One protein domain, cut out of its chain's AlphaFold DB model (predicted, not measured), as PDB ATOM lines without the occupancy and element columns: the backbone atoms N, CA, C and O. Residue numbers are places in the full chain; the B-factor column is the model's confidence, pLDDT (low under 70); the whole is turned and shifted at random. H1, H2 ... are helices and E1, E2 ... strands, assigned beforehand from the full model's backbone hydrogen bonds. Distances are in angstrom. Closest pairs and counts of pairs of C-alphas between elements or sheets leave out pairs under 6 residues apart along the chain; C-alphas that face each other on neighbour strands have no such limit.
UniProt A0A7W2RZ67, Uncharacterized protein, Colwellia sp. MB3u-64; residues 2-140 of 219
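What this domain is: This is residues 2 to 140 of the 219 residues of an uncharacterized protein of Colwellia sp. MB3u-64 (UniProt A0A7W2RZ67). A strongly twisted sheet of four strands has the long helix H3 packed over E4 and the edge strand E1, and the short H2 packed over the other edge strand, E3. H1 and H4 only graze the sheet. The printed part has 139 residues with four named helices and four named strands, in the order H1 H2 E1 H3 E2 E3 H4 E4, of mixed class. The mixed sheet runs E1 E4 E2 E3; the whole is compact, radius of gyration of the C-alphas 15.1 A, spanning 39 by 36 by 26 A.

How they stand to each other: Start at H1, residues 2 to 16, which only grazes the sheet with residues 2 to 7. H2, residues 30 to 37, is close to H1 but not clearly touching: their closest C-alphas, Lys 10 and Phe 33, are 7.1 A apart. H2 lies over E3, residues 111 to 116, at a height over the sheet of 10.2 A; closest are C-alphas Pro 30 and Val 113, 6.0 A. E1, residues 46 to 54, is antiparallel to E4, residues 131 to 139, with N 50 and O 135 at 2.9 A. H3, residues 75 to 91, runs along E4, 9 degrees on the local plane; closest are C-alphas Asn 83 and Lys 132, 5.0 A. E2, residues 102 to 107, is parallel to E4, N 105 and O 136 at 2.8 A, and forms a hairpin with E3, N 104 and O 113 at 2.9 A. H4, residues 120 to 126, only grazes the sheet. H2 and H3 are apart. Every O i to N i+4 pair is within hydrogen-bond range in H1, H2 and H4, and 11 of 13 in H3.

Where its parts are: Find C-alpha 2 at (-34.926, 1.875, 94.276), where H1 begins its 21.5 A. H3 starts at (-44.473, 26.799, 82.199) and spans 24.8 A. E1, 17.7 A, bends by 83 degrees at residue 51. E4, 21.7 A, bends by 69 degrees at residue 134 and ends at C-alpha 139, (-34.847, -6.357, 79.310).

The domain as a whole: The C-alphas farthest apart, Phe 40 and Glu 72, are 43.8 A apart. The printed part has no cut. The links H1 to H2 and E1 to H3 are long, and pLDDT is under 70 in residues 19 to 26 and 63 to 73 of this model.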
ATOM      1  N   LEU A   2     -36.253   1.947  94.917       74.81
ATOM      2  CA  LEU A   2     -34.926   1.875  94.276       74.81
ATOM      3  C   LEU A   2     -34.571   3.046  93.337       74.81
ATOM      4  O   LEU A   2     -33.443   3.533  93.362       74.81
ATOM      5  N   SER A   3     -35.525   3.541  92.541       75.88
ATOM      6  CA  SER A   3     -35.319   4.689  91.639       75.88
ATOM      7  C   SER A   3     -34.852   5.947  92.384       75.88
ATOM      8  O   SER A   3     -33.917   6.609  91.944       75.88
ATOM      9  N   HIS A   4     -35.436   6.232  93.553       84.06
ATOM     10  CA  HIS A   4     -35.049   7.373  94.387       84.06
ATOM     11  C   HIS A   4     -33.604   7.276  94.881       84.06
ATOM     12  O   HIS A   4     -32.880   8.260  94.791       84.06
ATOM     13  N   GLN A   5     -33.159   6.096  95.331       86.19
ATOM     14  CA  GLN A   5     -31.778   5.896  95.791       86.19
ATOM     15  C   GLN A   5     -30.760   6.129  94.668       86.19
ATOM     16  O   GLN A   5     -29.690   6.686  94.900       86.19
ATOM     17  N   LEU A   6     -31.096   5.730  93.438       86.81
ATOM     18  CA  LEU A   6     -30.251   5.956  92.264       86.81
ATOM     19  C   LEU A   6     -30.199   7.430  91.863       86.81
ATOM     20  O   LEU A   6     -29.119   7.954  91.593       86.81
ATOM     21  N   ILE A   7     -31.350   8.104  91.852       87.06
ATOM     22  CA  ILE A   7     -31.440   9.542  91.573       87.06
ATOM     23  C   ILE A   7     -30.651  10.337  92.624       87.06
ATOM     24  O   ILE A   7     -29.883  11.232  92.270       87.06
ATOM     25  N   GLU A   8     -30.788   9.981  93.902       87.75
ATOM     26  CA  GLU A   8     -30.068  10.608  95.009       87.75
ATOM     27  C   GLU A   8     -28.557  10.366  94.920       87.75
ATOM     28  O   GLU A   8     -27.780  11.320  95.000       87.75
ATOM     29  N   LEU A   9     -28.128   9.119  94.684       87.62
ATOM     30  CA  LEU A   9     -26.716   8.787  94.491       87.62
ATOM     31  C   LEU A   9     -26.117   9.608  93.347       87.62
ATOM     32  O   LEU A   9     -25.066  10.223  93.527       87.62
ATOM     33  N   LYS A  10     -26.792   9.663  92.191       87.88
ATOM     34  CA  LYS A  10     -26.334  10.464  91.051       87.88
ATOM     35  C   LYS A  10     -26.208  11.940  91.424       87.88
ATOM     36  O   LYS A  10     -25.174  12.543  91.149       87.88
ATOM     37  N   SER A  11     -27.225  12.505  92.075       84.31
ATOM     38  CA  SER A  11     -27.218  13.909  92.503       84.31
ATOM     39  C   SER A  11     -26.049  14.212  93.446       84.31
ATOM     40  O   SER A  11     -25.372  15.226  93.290       84.31
ATOM     41  N   ASN A  12     -25.768  13.321  94.397       86.19
ATOM     42  CA  ASN A  12     -24.666  13.486  95.342       86.19
ATOM     43  C   ASN A  12     -23.294  13.362  94.664       86.19
ATOM     44  O   ASN A  12     -22.394  14.136  94.986       86.19
ATOM     45  N   LEU A  13     -23.142  12.456  93.692       84.94
ATOM     46  CA  LEU A  13     -21.923  12.369  92.884       84.94
ATOM     47  C   LEU A  13     -21.699  13.650  92.076       84.94
ATOM     48  O   LEU A  13     -20.593  14.180  92.083       84.94
ATOM     49  N   GLU A  14     -22.739  14.194  91.443       82.38
ATOM     50  CA  GLU A  14     -22.642  15.447  90.683       82.38
ATOM     51  C   GLU A  14     -22.259  16.641  91.567       82.38
ATOM     52  O   GLU A  14     -21.434  17.449  91.156       82.38
ATOM     53  N   LYS A  15     -22.766  16.719  92.805       81.25
ATOM     54  CA  LYS A  15     -22.362  17.749  93.785       81.25
ATOM     55  C   LYS A  15     -20.896  17.641  94.217       81.25
ATOM     56  O   LYS A  15     -20.342  18.617  94.706       81.25
ATOM     57  N   SER A  16     -20.295  16.458  94.090       82.62
ATOM     58  CA  SER A  16     -18.891  16.215  94.440       82.62
ATOM     59  C   SER A  16     -17.919  16.492  93.290       82.62
ATOM     60  O   SER A  16     -16.706  16.496  93.502       82.62
ATOM     61  N   LEU A  17     -18.433  16.709  92.074       78.75
ATOM     62  CA  LEU A  17     -17.606  17.078  90.933       78.75
ATOM     63  C   LEU A  17     -17.084  18.510  91.113       78.75
ATOM     64  O   LEU A  17     -17.805  19.360  91.635       78.75
ATOM     65  N   PRO A  18     -15.845  18.797  90.682       72.00
ATOM     66  CA  PRO A  18     -15.300  20.142  90.768       72.00
ATOM     67  C   PRO A  18     -16.157  21.122  89.961       72.00
ATOM     68  O   PRO A  18     -16.526  20.846  88.815       72.00
ATOM     69  N   ASP A  19     -16.438  22.280  90.558       65.75
ATOM     70  CA  ASP A  19     -17.034  23.412  89.857       65.75
ATOM     71  C   ASP A  19     -16.021  23.922  88.830       65.75
ATOM     72  O   ASP A  19     -15.100  24.685  89.130       65.75
ATOM     73  N   ASN A  20     -16.168  23.465  87.591       57.25
ATOM     74  CA  ASN A  20     -15.436  24.048  86.484       57.25
ATOM     75  C   ASN A  20     -15.949  25.481  86.320       57.25
ATOM     76  O   ASN A  20     -17.144  25.695  86.155       57.25
ATOM     77  N   SER A  21     -15.051  26.465  86.334       49.59
ATOM     78  CA  SER A  21     -15.335  27.907  86.222       49.59
ATOM     79  C   SER A  21     -16.001  28.343  84.902       49.59
ATOM     80  O   SER A  21     -16.078  29.534  84.606       49.59
ATOM     81  N   SER A  22     -16.455  27.399  84.079       51.75
ATOM     82  CA  SER A  22     -17.313  27.650  82.932       51.75
ATOM     83  C   SER A  22     -18.775  27.684  83.391       51.75
ATOM     84  O   SER A  22     -19.145  27.146  84.428       51.75
ATOM     85  N   CYS A  23     -19.655  28.314  82.620       46.69
ATOM     86  CA  CYS A  23     -21.097  28.384  82.888       46.69
ATOM     87  C   CYS A  23     -21.830  27.017  82.877       46.69
ATOM     88  O   CYS A  23     -23.061  26.971  82.818       46.69
ATOM     89  N   TYR A  24     -21.089  25.909  82.944       51.38
ATOM     90  CA  TYR A  24     -21.552  24.535  82.882       51.38
ATOM     91  C   TYR A  24     -21.190  23.816  84.183       51.38
ATOM     92  O   TYR A  24     -20.022  23.530  84.440       51.38
ATOM     93  N   LYS A  25     -22.201  23.468  84.988       58.72
ATOM     94  CA  LYS A  25     -22.003  22.521  86.093       58.72
ATOM     95  C   LYS A  25     -21.567  21.175  85.519       58.72
ATOM     96  O   LYS A  25     -22.172  20.688  84.561       58.72
ATOM     97  N   ALA A  26     -20.532  20.576  86.102       63.31
ATOM     98  CA  ALA A  26     -20.139  19.219  85.759       63.31
ATOM     99  C   ALA A  26     -21.317  18.265  86.040       63.31
ATOM    100  O   ALA A  26     -21.927  18.314  87.105       63.31
ATOM    101  N   SER A  27     -21.673  17.431  85.062       74.38
ATOM    102  CA  SER A  27     -22.812  16.512  85.153       74.38
ATOM    103  C   SER A  27     -22.425  15.146  84.606       74.38
ATOM    104  O   SER A  27     -21.639  15.034  83.663       74.38
ATOM    105  N   ILE A  28     -22.978  14.101  85.218       82.06
ATOM    106  CA  ILE A  28     -22.790  12.718  84.797       82.06
ATOM    107  C   ILE A  28     -23.914  12.382  83.826       82.06
ATOM    108  O   ILE A  28     -25.097  12.506  84.159       82.06
ATOM    109  N   PHE A  29     -23.549  11.935  82.627       86.69
ATOM    110  CA  PHE A  29     -24.533  11.513  81.639       86.69
ATOM    111  C   PHE A  29     -25.347  10.317  82.183       86.69
ATOM    112  O   PHE A  29     -24.737   9.373  82.694       86.69
ATOM    113  N   PRO A  30     -26.695  10.325  82.109       90.75
ATOM    114  CA  PRO A  30     -27.519   9.308  82.765       90.75
ATOM    115  C   PRO A  30     -27.185   7.859  82.391       90.75
ATOM    116  O   PRO A  30     -27.098   7.026  83.291       90.75
ATOM    117  N   SER A  31     -26.930   7.559  81.113       88.50
ATOM    118  CA  SER A  31     -26.570   6.195  80.693       88.50
ATOM    119  C   SER A  31     -25.234   5.732  81.283       88.50
ATOM    120  O   SER A  31     -25.158   4.626  81.803       88.50
ATOM    121  N   LEU A  32     -24.219   6.604  81.335       87.81
ATOM    122  CA  LEU A  32     -22.926   6.287  81.960       87.81
ATOM    123  C   LEU A  32     -23.057   6.014  83.462       87.81
ATOM    124  O   LEU A  32     -22.385   5.132  83.995       87.81
ATOM    125  N   PHE A  33     -23.916   6.768  84.152       90.94
ATOM    126  CA  PHE A  33     -24.214   6.506  85.558       90.94
ATOM    127  C   PHE A  33     -24.846   5.121  85.731       90.94
ATOM    128  O   PHE A  33     -24.444   4.356  86.604       90.94
ATOM    129  N   VAL A  34     -25.811   4.781  84.883       91.31
ATOM    130  CA  VAL A  34     -26.516   3.500  84.957       91.31
ATOM    131  C   VAL A  34     -25.601   2.330  84.614       91.31
ATOM    132  O   VAL A  34     -25.613   1.352  85.354       91.31
ATOM    133  N   ASP A  35     -24.746   2.443  83.599       88.88
ATOM    134  CA  ASP A  35     -23.734   1.428  83.270       88.88
ATOM    135  C   ASP A  35     -22.773   1.154  84.437       88.88
ATOM    136  O   ASP A  35     -22.308   0.028  84.629       88.88
ATOM    137  N   ALA A  36     -22.484   2.176  85.246       89.31
ATOM    138  CA  ALA A  36     -21.631   2.049  86.424       89.31
ATOM    139  C   ALA A  36     -22.343   1.400  87.626       89.31
ATOM    140  O   ALA A  36     -21.682   0.829  88.497       89.31
ATOM    141  N   VAL A  37     -23.675   1.499  87.699       92.00
ATOM    142  CA  VAL A  37     -24.472   1.045  88.852       92.00
ATOM    143  C   VAL A  37     -25.178  -0.285  88.598       92.00
ATOM    144  O   VAL A  37     -25.324  -1.068  89.538       92.00
ATOM    145  N   ILE A  38     -25.603  -0.557  87.365       92.06
ATOM    146  CA  ILE A  38     -26.298  -1.776  86.946       92.06
ATOM    147  C   ILE A  38     -25.330  -2.603  86.084       92.06
ATOM    148  O   ILE A  38     -25.195  -2.352  84.885       92.06
ATOM    149  N   PRO A  39     -24.644  -3.606  86.665       91.31
ATOM    150  CA  PRO A  39     -23.684  -4.422  85.932       91.31
ATOM    151  C   PRO A  39     -24.321  -5.068  84.702       91.31
ATOM    152  O   PRO A  39     -25.485  -5.456  84.738       91.31
ATOM    153  N   PHE A  40     -23.560  -5.232  83.624       89.31
ATOM    154  CA  PHE A  40     -24.023  -5.860  82.382       89.31
ATOM    155  C   PHE A  40     -25.162  -5.127  81.645       89.31
ATOM    156  O   PHE A  40     -25.637  -5.648  80.640       89.31
ATOM    157  N   TYR A  41     -25.598  -3.939  82.081       87.94
ATOM    158  CA  TYR A  41     -26.676  -3.209  81.409       87.94
ATOM    159  C   TYR A  41     -26.378  -2.954  79.922       87.94
ATOM    160  O   TYR A  41     -27.172  -3.349  79.068       87.94
ATOM    161  N   GLY A  42     -25.192  -2.430  79.599       83.75
ATOM    162  CA  GLY A  42     -24.780  -2.137  78.221       83.75
ATOM    163  C   GLY A  42     -24.677  -3.332  77.258       83.75
ATOM    164  O   GLY A  42     -24.406  -3.130  76.079       83.75
ATOM    165  N   VAL A  43     -24.881  -4.576  77.716       84.00
ATOM    166  CA  VAL A  43     -24.949  -5.769  76.842       84.00
ATOM    167  C   VAL A  43     -26.359  -6.359  76.734       84.00
ATOM    168  O   VAL A  43     -26.532  -7.453  76.193       84.00
ATOM    169  N   THR A  44     -27.368  -5.664  77.259       86.12
ATOM    170  CA  THR A  44     -28.776  -6.041  77.095       86.12
ATOM    171  C   THR A  44     -29.302  -5.637  75.719       86.12
ATOM    172  O   THR A  44     -28.815  -4.697  75.093       86.12
ATOM    173  N   SER A  45     -30.292  -6.378  75.225       84.00
ATOM    174  CA  SER A  45     -30.980  -6.050  73.980       84.00
ATOM    175  C   SER A  45     -32.157  -5.123  74.243       84.00
ATOM    176  O   SER A  45     -32.866  -5.262  75.244       84.00
ATOM    177  N   ALA A  46     -32.373  -4.218  73.298       88.31
ATOM    178  CA  ALA A  46     -33.465  -3.271  73.329       88.31
ATOM    179  C   ALA A  46     -34.657  -3.775  72.504       88.31
ATOM    180  O   ALA A  46     -34.467  -4.396  71.457       88.31
ATOM    181  N   ASP A  47     -35.861  -3.453  72.961       89.00
ATOM    182  CA  ASP A  47     -37.098  -3.551  72.188       89.00
ATOM    183  C   ASP A  47     -37.226  -2.344  71.234       89.00
ATOM    184  O   ASP A  47     -36.360  -1.464  71.176       89.00
ATOM    185  N   GLU A  48     -38.337  -2.274  70.500       88.38
ATOM    186  CA  GLU A  48     -38.712  -1.090  69.725       88.38
ATOM    187  C   GLU A  48     -38.980   0.133  70.626       88.38
ATOM    188  O   GLU A  48     -39.286   0.027  71.819       88.38
ATOM    189  N   GLU A  49     -38.840   1.318  70.040       92.12
ATOM    190  CA  GLU A  49     -39.109   2.598  70.679       92.12
ATOM    191  C   GLU A  49     -40.585   2.988  70.516       92.12
ATOM    192  O   GLU A  49     -41.093   3.060  69.402       92.12
ATOM    193  N   LEU A  50     -41.277   3.259  71.624       91.75
ATOM    194  CA  LEU A  50     -42.716   3.535  71.647       91.75
ATOM    195  C   LEU A  50     -43.030   4.823  72.423       91.75
ATOM    196  O   LEU A  50     -42.330   5.137  73.390       91.75
ATOM    197  N   PRO A  51     -44.088   5.575  72.067       92.81
ATOM    198  CA  PRO A  51     -44.478   6.756  72.826       92.81
ATOM    199  C   PRO A  51     -45.000   6.355  74.208       92.81
ATOM    200  O   PRO A  51     -45.888   5.511  74.332       92.81
ATOM    201  N   MET A  52     -44.499   7.001  75.258       94.62
ATOM    202  CA  MET A  52     -44.912   6.736  76.636       94.62
ATOM    203  C   MET A  52     -45.026   8.024  77.452       94.62
ATOM    204  O   MET A  52     -44.323   9.008  77.218       94.62
ATOM    205  N   SER A  53     -45.932   8.009  78.434       95.50
ATOM    206  CA  SER A  53     -45.965   8.999  79.510       95.50
ATOM    207  C   SER A  53     -45.055   8.528  80.638       95.50
ATOM    208  O   SER A  53     -45.313   7.483  81.228       95.50
ATOM    209  N   VAL A  54     -44.014   9.292  80.931       95.88
ATOM    210  CA  VAL A  54     -42.969   8.940  81.887       95.88
ATOM    211  C   VAL A  54     -43.086   9.808  83.134       95.88
ATOM    212  O   VAL A  54     -43.243  11.028  83.046       95.88
ATOM    213  N   ASP A  55     -42.992   9.166  84.294       95.00
ATOM    214  CA  ASP A  55     -42.918   9.843  85.584       95.00
ATOM    215  C   ASP A  55     -41.495  10.399  85.811       95.00
ATOM    216  O   ASP A  55     -40.528   9.621  85.861       95.00
ATOM    217  N   PRO A  56     -41.320  11.725  85.971       93.12
ATOM    218  CA  PRO A  56     -40.009  12.310  86.242       93.12
ATOM    219  C   PRO A  56     -39.373  11.808  87.552       93.12
ATOM    220  O   PRO A  56     -38.147  11.836  87.680       93.12
ATOM    221  N   TRP A  57     -40.144  11.309  88.521       92.19
ATOM    222  CA  TRP A  57     -39.630  10.743  89.778       92.19
ATOM    223  C   TRP A  57     -39.067   9.326  89.632       92.19
ATOM    224  O   TRP A  57     -38.284   8.881  90.471       92.19
ATOM    225  N   LEU A  58     -39.395   8.632  88.539       93.75
ATOM    226  CA  LEU A  58     -38.803   7.342  88.171       93.75
ATOM    227  C   LEU A  58     -37.669   7.485  87.145       93.75
ATOM    228  O   LEU A  58     -37.112   6.483  86.694       93.75
ATOM    229  N   THR A  59     -37.324   8.723  86.781       94.25
ATOM    230  CA  THR A  59     -36.386   9.021  85.699       94.25
ATOM    231  C   THR A  59     -35.049   9.531  86.227       94.25
ATOM    232  O   THR A  59     -34.960  10.563  86.898       94.25
ATOM    233  N   ILE A  60     -33.975   8.839  85.856       92.56
ATOM    234  CA  ILE A  60     -32.600   9.310  85.998       92.56
ATOM    235  C   ILE A  60     -32.337  10.304  84.864       92.56
ATOM    236  O   ILE A  60     -32.173   9.929  83.703       92.56
ATOM    237  N   GLY A  61     -32.328  11.587  85.216       89.12
ATOM    238  CA  GLY A  61     -32.098  12.702  84.301       89.12
ATOM    239  C   GLY A  61     -30.808  13.467  84.581       89.12
ATOM    240  O   GLY A  61     -29.964  13.060  85.383       89.12
ATOM    241  N   GLY A  62     -30.662  14.601  83.904       76.62
ATOM    242  CA  GLY A  62     -29.601  15.578  84.131       76.62
ATOM    243  C   GLY A  62     -30.154  16.885  84.697       76.62
ATOM    244  O   GLY A  62     -31.360  17.118  84.702       76.62
ATOM    245  N   THR A  63     -29.247  17.747  85.141       63.75
ATOM    246  CA  THR A  63     -29.536  19.114  85.616       63.75
ATOM    247  C   THR A  63     -28.915  20.174  84.695       63.75
ATOM    248  O   THR A  63     -28.700  21.319  85.090       63.75
ATOM    249  N   PHE A  64     -28.570  19.787  83.462       54.28
ATOM    250  CA  PHE A  64     -27.768  20.615  82.570       54.28
ATOM    251  C   PHE A  64     -28.597  21.766  81.993       54.28
ATOM    252  O   PHE A  64     -29.672  21.544  81.453       54.28
ATOM    253  N   GLN A  65     -28.043  22.977  82.054       51.66
ATOM    254  CA  GLN A  65     -28.611  24.221  81.525       51.66
ATOM    255  C   GLN A  65     -29.959  24.646  82.132       51.66
ATOM    256  O   GLN A  65     -31.003  24.013  82.025       51.66
ATOM    257  N   ARG A  66     -29.885  25.809  82.776       50.97
ATOM    258  CA  ARG A  66     -30.947  26.508  83.484       50.97
ATOM    259  C   ARG A  66     -32.186  26.727  82.605       50.97
ATOM    260  O   ARG A  66     -32.260  27.730  81.902       50.97
ATOM    261  N   TYR A  67     -33.217  25.901  82.790       52.38
ATOM    262  CA  TYR A  67     -34.596  26.359  82.574       52.38
ATOM    263  C   TYR A  67     -34.957  27.509  83.550       52.38
ATOM    264  O   TYR A  67     -35.962  28.175  83.366       52.38
ATOM    265  N   GLU A  68     -34.092  27.829  84.527       51.62
ATOM    266  CA  GLU A  68     -34.196  29.005  85.411       51.62
ATOM    267  C   GLU A  68     -34.182  30.348  84.651       51.62
ATOM    268  O   GLU A  68     -34.581  31.359  85.210       51.62
ATOM    269  N   LYS A  69     -33.721  30.395  83.387       48.22
ATOM    270  CA  LYS A  69     -33.840  31.598  82.537       48.22
ATOM    271  C   LYS A  69     -35.159  31.677  81.760       48.22
ATOM    272  O   LYS A  69     -35.402  32.683  81.110       48.22
ATOM    273  N   LEU A  70     -36.008  30.652  81.831       52.38
ATOM    274  CA  LEU A  70     -37.332  30.643  81.200       52.38
ATOM    275  C   LEU A  70     -38.411  31.215  82.123       52.38
ATOM    276  O   LEU A  70     -39.588  30.996  81.877       52.38
ATOM    277  N   CYS A  71     -38.030  31.993  83.143       47.62
ATOM    278  CA  CYS A  71     -38.959  32.766  83.973       47.62
ATOM    279  C   CYS A  71     -39.873  33.717  83.170       47.62
ATOM    280  O   CYS A  71     -40.788  34.288  83.751       47.62
ATOM    281  N   GLU A  72     -39.636  33.888  81.866       54.53
ATOM    282  CA  GLU A  72     -40.467  34.677  80.953       54.53
ATOM    283  C   GLU A  72     -41.458  33.838  80.122       54.53
ATOM    284  O   GLU A  72     -42.351  34.407  79.503       54.53
ATOM    285  N   VAL A  73     -41.336  32.504  80.102       64.00
ATOM    286  CA  VAL A  73     -42.228  31.606  79.344       64.00
ATOM    287  C   VAL A  73     -43.218  30.954  80.306       64.00
ATOM    288  O   VAL A  73     -42.818  30.452  81.358       64.00
ATOM    289  N   ASP A  74     -44.506  30.931  79.951       78.50
ATOM    290  CA  ASP A  74     -45.509  30.177  80.709       78.50
ATOM    291  C   ASP A  74     -45.090  28.699  80.760       78.50
ATOM    292  O   ASP A  74     -44.950  28.030  79.733       78.50
ATOM    293  N   ALA A  75     -44.879  28.182  81.973       76.25
ATOM    294  CA  ALA A  75     -44.473  26.799  82.199       76.25
ATOM    295  C   ALA A  75     -45.422  25.812  81.500       76.25
ATOM    296  O   ALA A  75     -44.974  24.794  80.974       76.25
ATOM    297  N   LYS A  76     -46.721  26.131  81.434       80.44
ATOM    298  CA  LYS A  76     -47.715  25.300  80.758       80.44
ATOM    299  C   LYS A  76     -47.469  25.227  79.250       80.44
ATOM    300  O   LYS A  76     -47.443  24.126  78.705       80.44
ATOM    301  N   GLU A  77     -47.250  26.369  78.601       83.88
ATOM    302  CA  GLU A  77     -46.950  26.442  77.164       83.88
ATOM    303  C   GLU A  77     -45.656  25.688  76.843       83.88
ATOM    304  O   GLU A  77     -45.605  24.886  75.909       83.88
ATOM    305  N   LEU A  78     -44.638  25.844  77.692       83.50
ATOM    306  CA  LEU A  78     -43.384  25.111  77.571       83.50
ATOM    307  C   LEU A  78     -43.593  23.590  77.670       83.50
ATOM    308  O   LEU A  78     -43.012  22.837  76.887       83.50
ATOM    309  N   PHE A  79     -44.416  23.104  78.603       86.06
ATOM    310  CA  PHE A  79     -44.699  21.668  78.720       86.06
ATOM    311  C   PHE A  79     -45.489  21.132  77.533       86.06
ATOM    312  O   PHE A  79     -45.180  20.043  77.046       86.06
ATOM    313  N   GLU A  80     -46.481  21.881  77.054       86.75
ATOM    314  CA  GLU A  80     -47.258  21.530  75.866       86.75
ATOM    315  C   GLU A  80     -46.365  21.465  74.626       86.75
ATOM    316  O   GLU A  80     -46.411  20.473  73.897       86.75
ATOM    317  N   GLN A  81     -45.476  22.444  74.444       86.06
ATOM    318  CA  GLN A  81     -44.493  22.457  73.365       86.06
ATOM    319  C   GLN A  81     -43.558  21.245  73.453       86.06
ATOM    320  O   GLN A  81     -43.451  20.471  72.500       86.06
ATOM    321  N   LEU A  82     -42.909  21.033  74.602       86.69
ATOM    322  CA  LEU A  82     -41.926  19.961  74.781       86.69
ATOM    323  C   LEU A  82     -42.540  18.562  74.645       86.69
ATOM    324  O   LEU A  82     -41.885  17.668  74.107       86.69
ATOM    325  N   ASN A  83     -43.776  18.365  75.111       89.00
ATOM    326  CA  ASN A  83     -44.501  17.102  74.952       89.00
ATOM    327  C   ASN A  83     -45.091  16.936  73.539       89.00
ATOM    328  O   ASN A  83     -45.216  15.807  73.056       89.00
ATOM    329  N   GLY A  84     -45.438  18.034  72.862       86.31
ATOM    330  CA  GLY A  84     -45.942  18.040  71.489       86.31
ATOM    331  C   GLY A  84     -44.924  17.514  70.474       86.31
ATOM    332  O   GLY A  84     -45.301  16.804  69.543       86.31
ATOM    333  N   LEU A  85     -43.631  17.760  70.705       84.50
ATOM    334  CA  LEU A  85     -42.544  17.258  69.853       84.50
ATOM    335  C   LEU A  85     -42.527  15.727  69.748       84.50
ATOM    336  O   LEU A  85     -42.312  15.182  68.668       84.50
ATOM    337  N   THR A  86     -42.805  15.012  70.841       83.00
ATOM    338  CA  THR A  86     -42.877  13.543  70.812       83.00
ATOM    339  C   THR A  86     -44.036  13.054  69.955       83.00
ATOM    340  O   THR A  86     -43.900  12.053  69.261       83.00
ATOM    341  N   LYS A  87     -45.174  13.754  69.958       83.81
ATOM    342  CA  LYS A  87     -46.300  13.397  69.087       83.81
ATOM    343  C   LYS A  87     -45.913  13.531  67.613       83.81
ATOM    344  O   LYS A  87     -46.199  12.618  66.847       83.81
ATOM    345  N   LEU A  88     -45.242  14.627  67.252       81.38
ATOM    346  CA  LEU A  88     -44.775  14.876  65.884       81.38
ATOM    347  C   LEU A  88     -43.809  13.788  65.408       81.38
ATOM    348  O   LEU A  88     -43.993  13.248  64.321       81.38
ATOM    349  N   TYR A  89     -42.871  13.392  66.269       84.38
ATOM    350  CA  TYR A  89     -41.904  12.325  66.002       84.38
ATOM    351  C   TYR A  89     -42.536  10.984  65.609       84.38
ATOM    352  O   TYR A  89     -42.029  10.307  64.724       84.38
ATOM    353  N   PHE A  90     -43.657  10.601  66.225       85.44
ATOM    354  CA  PHE A  90     -44.345   9.352  65.875       85.44
ATOM    355  C   PHE A  90     -45.355   9.496  64.729       85.44
ATOM    356  O   PHE A  90     -45.789   8.487  64.181       85.44
ATOM    357  N   SER A  91     -45.757  10.719  64.368       87.38
ATOM    358  CA  SER A  91     -46.685  10.962  63.253       87.38
ATOM    359  C   SER A  91     -45.997  11.221  61.914       87.38
ATOM    360  O   SER A  91     -46.635  11.073  60.876       87.38
ATOM    361  N   ASP A  92     -44.724  11.612  61.932       84.50
ATOM    362  CA  ASP A  92     -43.943  11.940  60.743       84.50
ATOM    363  C   ASP A  92     -42.567  11.273  60.831       84.50
ATOM    364  O   ASP A  92     -41.710  11.677  61.613       84.50
ATOM    365  N   SER A  93     -42.346  10.248  60.005       72.50
ATOM    366  CA  SER A  93     -41.091   9.488  59.975       72.50
ATOM    367  C   SER A  93     -39.883  10.301  59.497       72.50
ATOM    368  O   SER A  93     -38.749   9.852  59.663       72.50
ATOM    369  N   SER A  94     -40.103  11.486  58.918       76.31
ATOM    370  CA  SER A  94     -39.049  12.432  58.544       76.31
ATOM    371  C   SER A  94     -38.731  13.448  59.645       76.31
ATOM    372  O   SER A  94     -37.702  14.126  59.580       76.31
ATOM    373  N   PHE A  95     -39.571  13.536  60.683       76.62
ATOM    374  CA  PHE A  95     -39.387  14.469  61.781       76.62
ATOM    375  C   PHE A  95     -38.280  13.983  62.717       76.62
ATOM    376  O   PHE A  95     -38.453  13.065  63.519       76.62
ATOM    377  N   TRP A  96     -37.128  14.643  62.648       72.06
ATOM    378  CA  TRP A  96     -36.040  14.466  63.598       72.06
ATOM    379  C   TRP A  96     -35.742  15.791  64.292       72.06
ATOM    380  O   TRP A  96     -35.171  16.701  63.697       72.06
ATOM    381  N   ASP A  97     -36.098  15.881  65.569       76.25
ATOM    382  CA  ASP A  97     -35.796  17.036  66.410       76.25
ATOM    383  C   ASP A  97     -35.020  16.567  67.648       76.25
ATOM    384  O   ASP A  97     -35.454  15.669  68.375       76.25
ATOM    385  N   GLY A  98     -33.854  17.174  67.891       70.56
ATOM    386  CA  GLY A  98     -33.007  16.883  69.056       70.56
ATOM    387  C   GLY A  98     -33.661  17.230  70.401       70.56
ATOM    388  O   GLY A  98     -33.168  16.840  71.456       70.56
ATOM    389  N   ASN A  99     -34.792  17.935  70.384       75.69
ATOM    390  CA  ASN A  99     -35.612  18.240  71.548       75.69
ATOM    391  C   ASN A  99     -36.709  17.194  71.805       75.69
ATOM    392  O   ASN A  99     -37.451  17.336  72.781       75.69
ATOM    393  N   VAL A 100     -36.833  16.138  70.997       86.62
ATOM    394  CA  VAL A 100     -37.688  14.995  71.344       86.62
ATOM    395  C   VAL A 100     -37.069  14.271  72.537       86.62
ATOM    396  O   VAL A 100     -35.907  13.872  72.506       86.62
ATOM    397  N   ALA A 101     -37.837  14.095  73.612       91.62
ATOM    398  CA  ALA A 101     -37.372  13.319  74.756       91.62
ATOM    399  C   ALA A 101     -37.270  11.834  74.373       91.62
ATOM    400  O   ALA A 101     -38.250  11.256  73.895       91.62
ATOM    401  N   ARG A 102     -36.099  11.225  74.594       93.56
ATOM    402  CA  ARG A 102     -35.824   9.817  74.268       93.56
ATOM    403  C   ARG A 102     -35.173   9.096  75.416       93.56
ATOM    404  O   ARG A 102     -34.035   9.414  75.777       93.56
ATOM    405  N   TYR A 103     -35.909   8.158  75.993       95.56
ATOM    406  CA  TYR A 103     -35.547   7.510  77.244       95.56
ATOM    407  C   TYR A 103     -35.416   5.998  77.068       95.56
ATOM    408  O   TYR A 103     -36.059   5.381  76.219       95.56
ATOM    409  N   GLU A 104     -34.600   5.400  77.920       95.69
ATOM    410  CA  GLU A 104     -34.465   3.955  78.051       95.69
ATOM    411  C   GLU A 104     -35.274   3.509  79.268       95.69
ATOM    412  O   GLU A 104     -35.195   4.132  80.326       95.69
ATOM    413  N   TYR A 105     -36.064   2.449  79.137       95.94
ATOM    414  CA  TYR A 105     -36.813   1.860  80.243       95.94
ATOM    415  C   TYR A 105     -36.211   0.515  80.632       95.94
ATOM    416  O   TYR A 105     -36.263  -0.439  79.857       95.94
ATOM    417  N   ILE A 106     -35.667   0.419  81.844       93.12
ATOM    418  CA  ILE A 106     -34.929  -0.765  82.288       93.12
ATOM    419  C   ILE A 106     -35.857  -1.690  83.067       93.12
ATOM    420  O   ILE A 106     -36.160  -1.479  84.248       93.12
ATOM    421  N   LYS A 107     -36.294  -2.760  82.403       91.94
ATOM    422  CA  LYS A 107     -37.086  -3.825  83.016       91.94
ATOM    423  C   LYS A 107     -36.155  -4.817  83.721       91.94
ATOM    424  O   LYS A 107     -35.146  -5.199  83.139       91.94
ATOM    425  N   PRO A 108     -36.495  -5.306  84.923       90.38
ATOM    426  CA  PRO A 108     -37.720  -5.037  85.679       90.38
ATOM    427  C   PRO A 108     -37.535  -4.005  86.800       90.38
ATOM    428  O   PRO A 108     -38.401  -3.883  87.659       90.38
ATOM    429  N   PHE A 109     -36.430  -3.257  86.815       89.88
ATOM    430  CA  PHE A 109     -36.140  -2.295  87.884       89.88
ATOM    431  C   PHE A 109     -37.092  -1.091  87.919       89.88
ATOM    432  O   PHE A 109     -37.094  -0.349  88.899       89.88
ATOM    433  N   ASN A 110     -37.907  -0.916  86.877       91.44
ATOM    434  CA  ASN A 110     -38.873   0.169  86.733       91.44
ATOM    435  C   ASN A 110     -38.215   1.560  86.808       91.44
ATOM    436  O   ASN A 110     -38.654   2.443  87.547       91.44
ATOM    437  N   ILE A 111     -37.113   1.723  86.074       92.56
ATOM    438  CA  ILE A 111     -36.325   2.957  86.017       92.56
ATOM    439  C   ILE A 111     -36.283   3.437  84.575       92.56
ATOM    440  O   ILE A 111     -36.031   2.647  83.663       92.56
ATOM    441  N   PHE A 112     -36.478   4.738  84.394       95.56
ATOM    442  CA  PHE A 112     -36.249   5.411  83.125       95.56
ATOM    443  C   PHE A 112     -34.899   6.120  83.151       95.56
ATOM    444  O   PHE A 112     -34.511   6.706  84.161       95.56
ATOM    445  N   VAL A 113     -34.185   6.096  82.036       94.75
ATOM    446  CA  VAL A 113     -32.880   6.739  81.881       94.75
ATOM    447  C   VAL A 113     -32.967   7.692  80.714       94.75
ATOM    448  O   VAL A 113     -33.280   7.294  79.595       94.75
ATOM    449  N   ALA A 114     -32.723   8.972  80.969       93.81
ATOM    450  CA  ALA A 114     -32.878   9.973  79.934       93.81
ATOM    451  C   ALA A 114     -31.624  10.094  79.055       93.81
ATOM    452  O   ALA A 114     -30.564  10.486  79.542       93.81
ATOM    453  N   GLY A 115     -31.761   9.827  77.752       89.50
ATOM    454  CA  GLY A 115     -30.743  10.135  76.744       89.50
ATOM    455  C   GLY A 115     -30.922  11.558  76.213       89.50
ATOM    456  O   GLY A 115     -30.208  12.487  76.619       89.50
ATOM    457  N   GLU A 116     -31.939  11.739  75.363       88.69
ATOM    458  CA  GLU A 116     -32.364  13.051  74.860       88.69
ATOM    459  C   GLU A 116     -33.476  13.646  75.711       88.69
ATOM    460  O   GLU A 116     -34.330  12.935  76.234       88.69
ATOM    461  N   GLY A 117     -33.455  14.965  75.907       86.88
ATOM    462  CA  GLY A 117     -34.368  15.637  76.836       86.88
ATOM    463  C   GLY A 117     -34.044  15.411  78.321       86.88
ATOM    464  O   GLY A 117     -34.852  15.757  79.174       86.88
ATOM    465  N   LYS A 118     -32.865  14.881  78.672       87.69
ATOM    466  CA  LYS A 118     -32.416  14.659  80.066       87.69
ATOM    467  C   LYS A 118     -32.493  15.883  80.985       87.69
ATOM    468  O   LYS A 118     -32.712  15.718  82.179       87.69
ATOM    469  N   ASN A 119     -32.374  17.086  80.429       81.56
ATOM    470  CA  ASN A 119     -32.376  18.344  81.182       81.56
ATOM    471  C   ASN A 119     -33.772  18.771  81.644       81.56
ATOM    472  O   ASN A 119     -33.898  19.509  82.616       81.56
ATOM    473  N   ARG A 120     -34.830  18.302  80.968       84.06
ATOM    474  CA  ARG A 120     -36.208  18.648  81.344       84.06
ATOM    475  C   ARG A 120     -36.722  17.807  82.506       84.06
ATOM    476  O   ARG A 120     -37.739  18.153  83.080       84.06
ATOM    477  N   VAL A 121     -36.033  16.724  82.874       89.56
ATOM    478  CA  VAL A 121     -36.491  15.811  83.934       89.56
ATOM    479  C   VAL A 121     -36.669  16.549  85.258       89.56
ATOM    480  O   VAL A 121     -37.714  16.415  85.884       89.56
ATOM    481  N   GLU A 122     -35.689  17.365  85.659       84.69
ATOM    482  CA  GLU A 122     -35.782  18.140  86.901       84.69
ATOM    483  C   GLU A 122     -36.872  19.215  86.824       84.69
ATOM    484  O   GLU A 122     -37.636  19.382  87.767       84.69
ATOM    485  N   LEU A 123     -37.010  19.885  85.676       84.12
ATOM    486  CA  LEU A 123     -38.087  20.849  85.457       84.12
ATOM    487  C   LEU A 123     -39.464  20.183  85.606       84.12
ATOM    488  O   LEU A 123     -40.308  20.640  86.365       84.12
ATOM    489  N   PHE A 124     -39.697  19.063  84.927       89.50
ATOM    490  CA  PHE A 124     -40.970  18.346  84.993       89.50
ATOM    491  C   PHE A 124     -41.235  17.779  86.394       89.50
ATOM    492  O   PHE A 124     -42.385  17.731  86.830       89.50
ATOM    493  N   ARG A 125     -40.179  17.415  87.134       88.88
ATOM    494  CA  ARG A 125     -40.256  17.028  88.547       88.88
ATOM    495  C   ARG A 125     -40.738  18.181  89.430       88.88
ATOM    496  O   ARG A 125     -41.649  17.975  90.225       88.88
ATOM    497  N   GLN A 126     -40.179  19.383  89.259       85.06
ATOM    498  CA  GLN A 126     -40.563  20.585  90.015       85.06
ATOM    499  C   GLN A 126     -42.049  20.929  89.853       85.06
ATOM    500  O   GLN A 126     -42.704  21.292  90.824       85.06
ATOM    501  N   TYR A 127     -42.585  20.764  88.644       86.62
ATOM    502  CA  TYR A 127     -43.989  21.041  88.326       86.62
ATOM    503  C   TYR A 127     -44.885  19.796  88.392       86.62
ATOM    504  O   TYR A 127     -46.029  19.835  87.937       86.62
ATOM    505  N   ASN A 128     -44.374  18.681  88.926       89.00
ATOM    506  CA  ASN A 128     -45.083  17.408  89.069       89.00
ATOM    507  C   ASN A 128     -45.864  16.987  87.805       89.00
ATOM    508  O   ASN A 128     -47.023  16.578  87.867       89.00
ATOM    509  N   THR A 129     -45.235  17.142  86.640       90.50
ATOM    510  CA  THR A 129     -45.853  16.926  85.328       90.50
ATOM    511  C   THR A 129     -45.186  15.750  84.621       90.50
ATOM    512  O   THR A 129     -43.966  15.606  84.639       90.50
ATOM    513  N   ALA A 130     -45.980  14.892  83.979       94.56
ATOM    514  CA  ALA A 130     -45.454  13.752  83.234       94.56
ATOM    515  C   ALA A 130     -44.777  14.183  81.921       94.56
ATOM    516  O   ALA A 130     -45.230  15.099  81.230       94.56
ATOM    517  N   ILE A 131     -43.723  13.464  81.544       94.06
ATOM    518  CA  ILE A 131     -42.966  13.696  80.312       94.06
ATOM    519  C   ILE A 131     -43.514  12.777  79.223       94.06
ATOM    520  O   ILE A 131     -43.625  11.570  79.432       94.06
ATOM    521  N   LYS A 132     -43.838  13.304  78.042       95.06
ATOM    522  CA  LYS A 132     -44.024  12.470  76.851       95.06
ATOM    523  C   LYS A 132     -42.654  12.210  76.245       95.06
ATOM    524  O   LYS A 132     -41.914  13.148  75.961       95.06
ATOM    525  N   ALA A 133     -42.305  10.940  76.099       95.38
ATOM    526  CA  ALA A 133     -41.025  10.521  75.554       95.38
ATOM    527  C   ALA A 133     -41.210   9.354  74.587       95.38
ATOM    528  O   ALA A 133     -42.150   8.566  74.711       95.38
ATOM    529  N   ALA A 134     -40.293   9.247  73.634       94.94
ATOM    530  CA  ALA A 134     -40.085   8.029  72.880       94.94
ATOM    531  C   ALA A 134     -39.225   7.096  73.744       94.94
ATOM    532  O   ALA A 134     -38.121   7.456  74.159       94.94
ATOM    533  N   VAL A 135     -39.771   5.944  74.119       95.94
ATOM    534  CA  VAL A 135     -39.185   5.061  75.125       95.94
ATOM    535  C   VAL A 135     -38.794   3.743  74.500       95.94
ATOM    536  O   VAL A 135     -39.639   3.013  73.987       95.94
ATOM    537  N   ARG A 136     -37.515   3.404  74.628       95.50
ATOM    538  CA  ARG A 136     -36.983   2.101  74.254       95.50
ATOM    539  C   ARG A 136     -36.844   1.224  75.490       95.50
ATOM    540  O   ARG A 136     -36.189   1.610  76.453       95.50
ATOM    541  N   SER A 137     -37.474   0.054  75.491       95.38
ATOM    542  CA  SER A 137     -37.388  -0.864  76.633       95.38
ATOM    543  C   SER A 137     -36.148  -1.748  76.543       95.38
ATOM    544  O   SER A 137     -35.835  -2.259  75.477       95.38
ATOM    545  N   TYR A 138     -35.483  -1.976  77.669       93.75
ATOM    546  CA  TYR A 138     -34.359  -2.897  77.806       93.75
ATOM    547  C   TYR A 138     -34.715  -3.958  78.838       93.75
ATOM    548  O   TYR A 138     -35.040  -3.651  79.989       93.75
ATOM    549  N   GLY A 139     -34.682  -5.219  78.417       91.50
ATOM    550  CA  GLY A 139     -34.847  -6.357  79.310       91.50
ATOM    551  C   GLY A 139     -33.537  -6.680  80.018       91.50
ATOM    552  O   GLY A 139     -32.515  -6.889  79.369       91.50
ATOM    553  N   TYR A 140     -33.561  -6.759  81.344       91.06
ATOM    554  CA  TYR A 140     -32.416  -7.219  82.117       91.06
ATOM    555  C   TYR A 140     -32.392  -8.746  82.261       91.06
ATOM    556  O   TYR A 140     -33.420  -9.424  82.159       91.06
TER     557      TYR A 140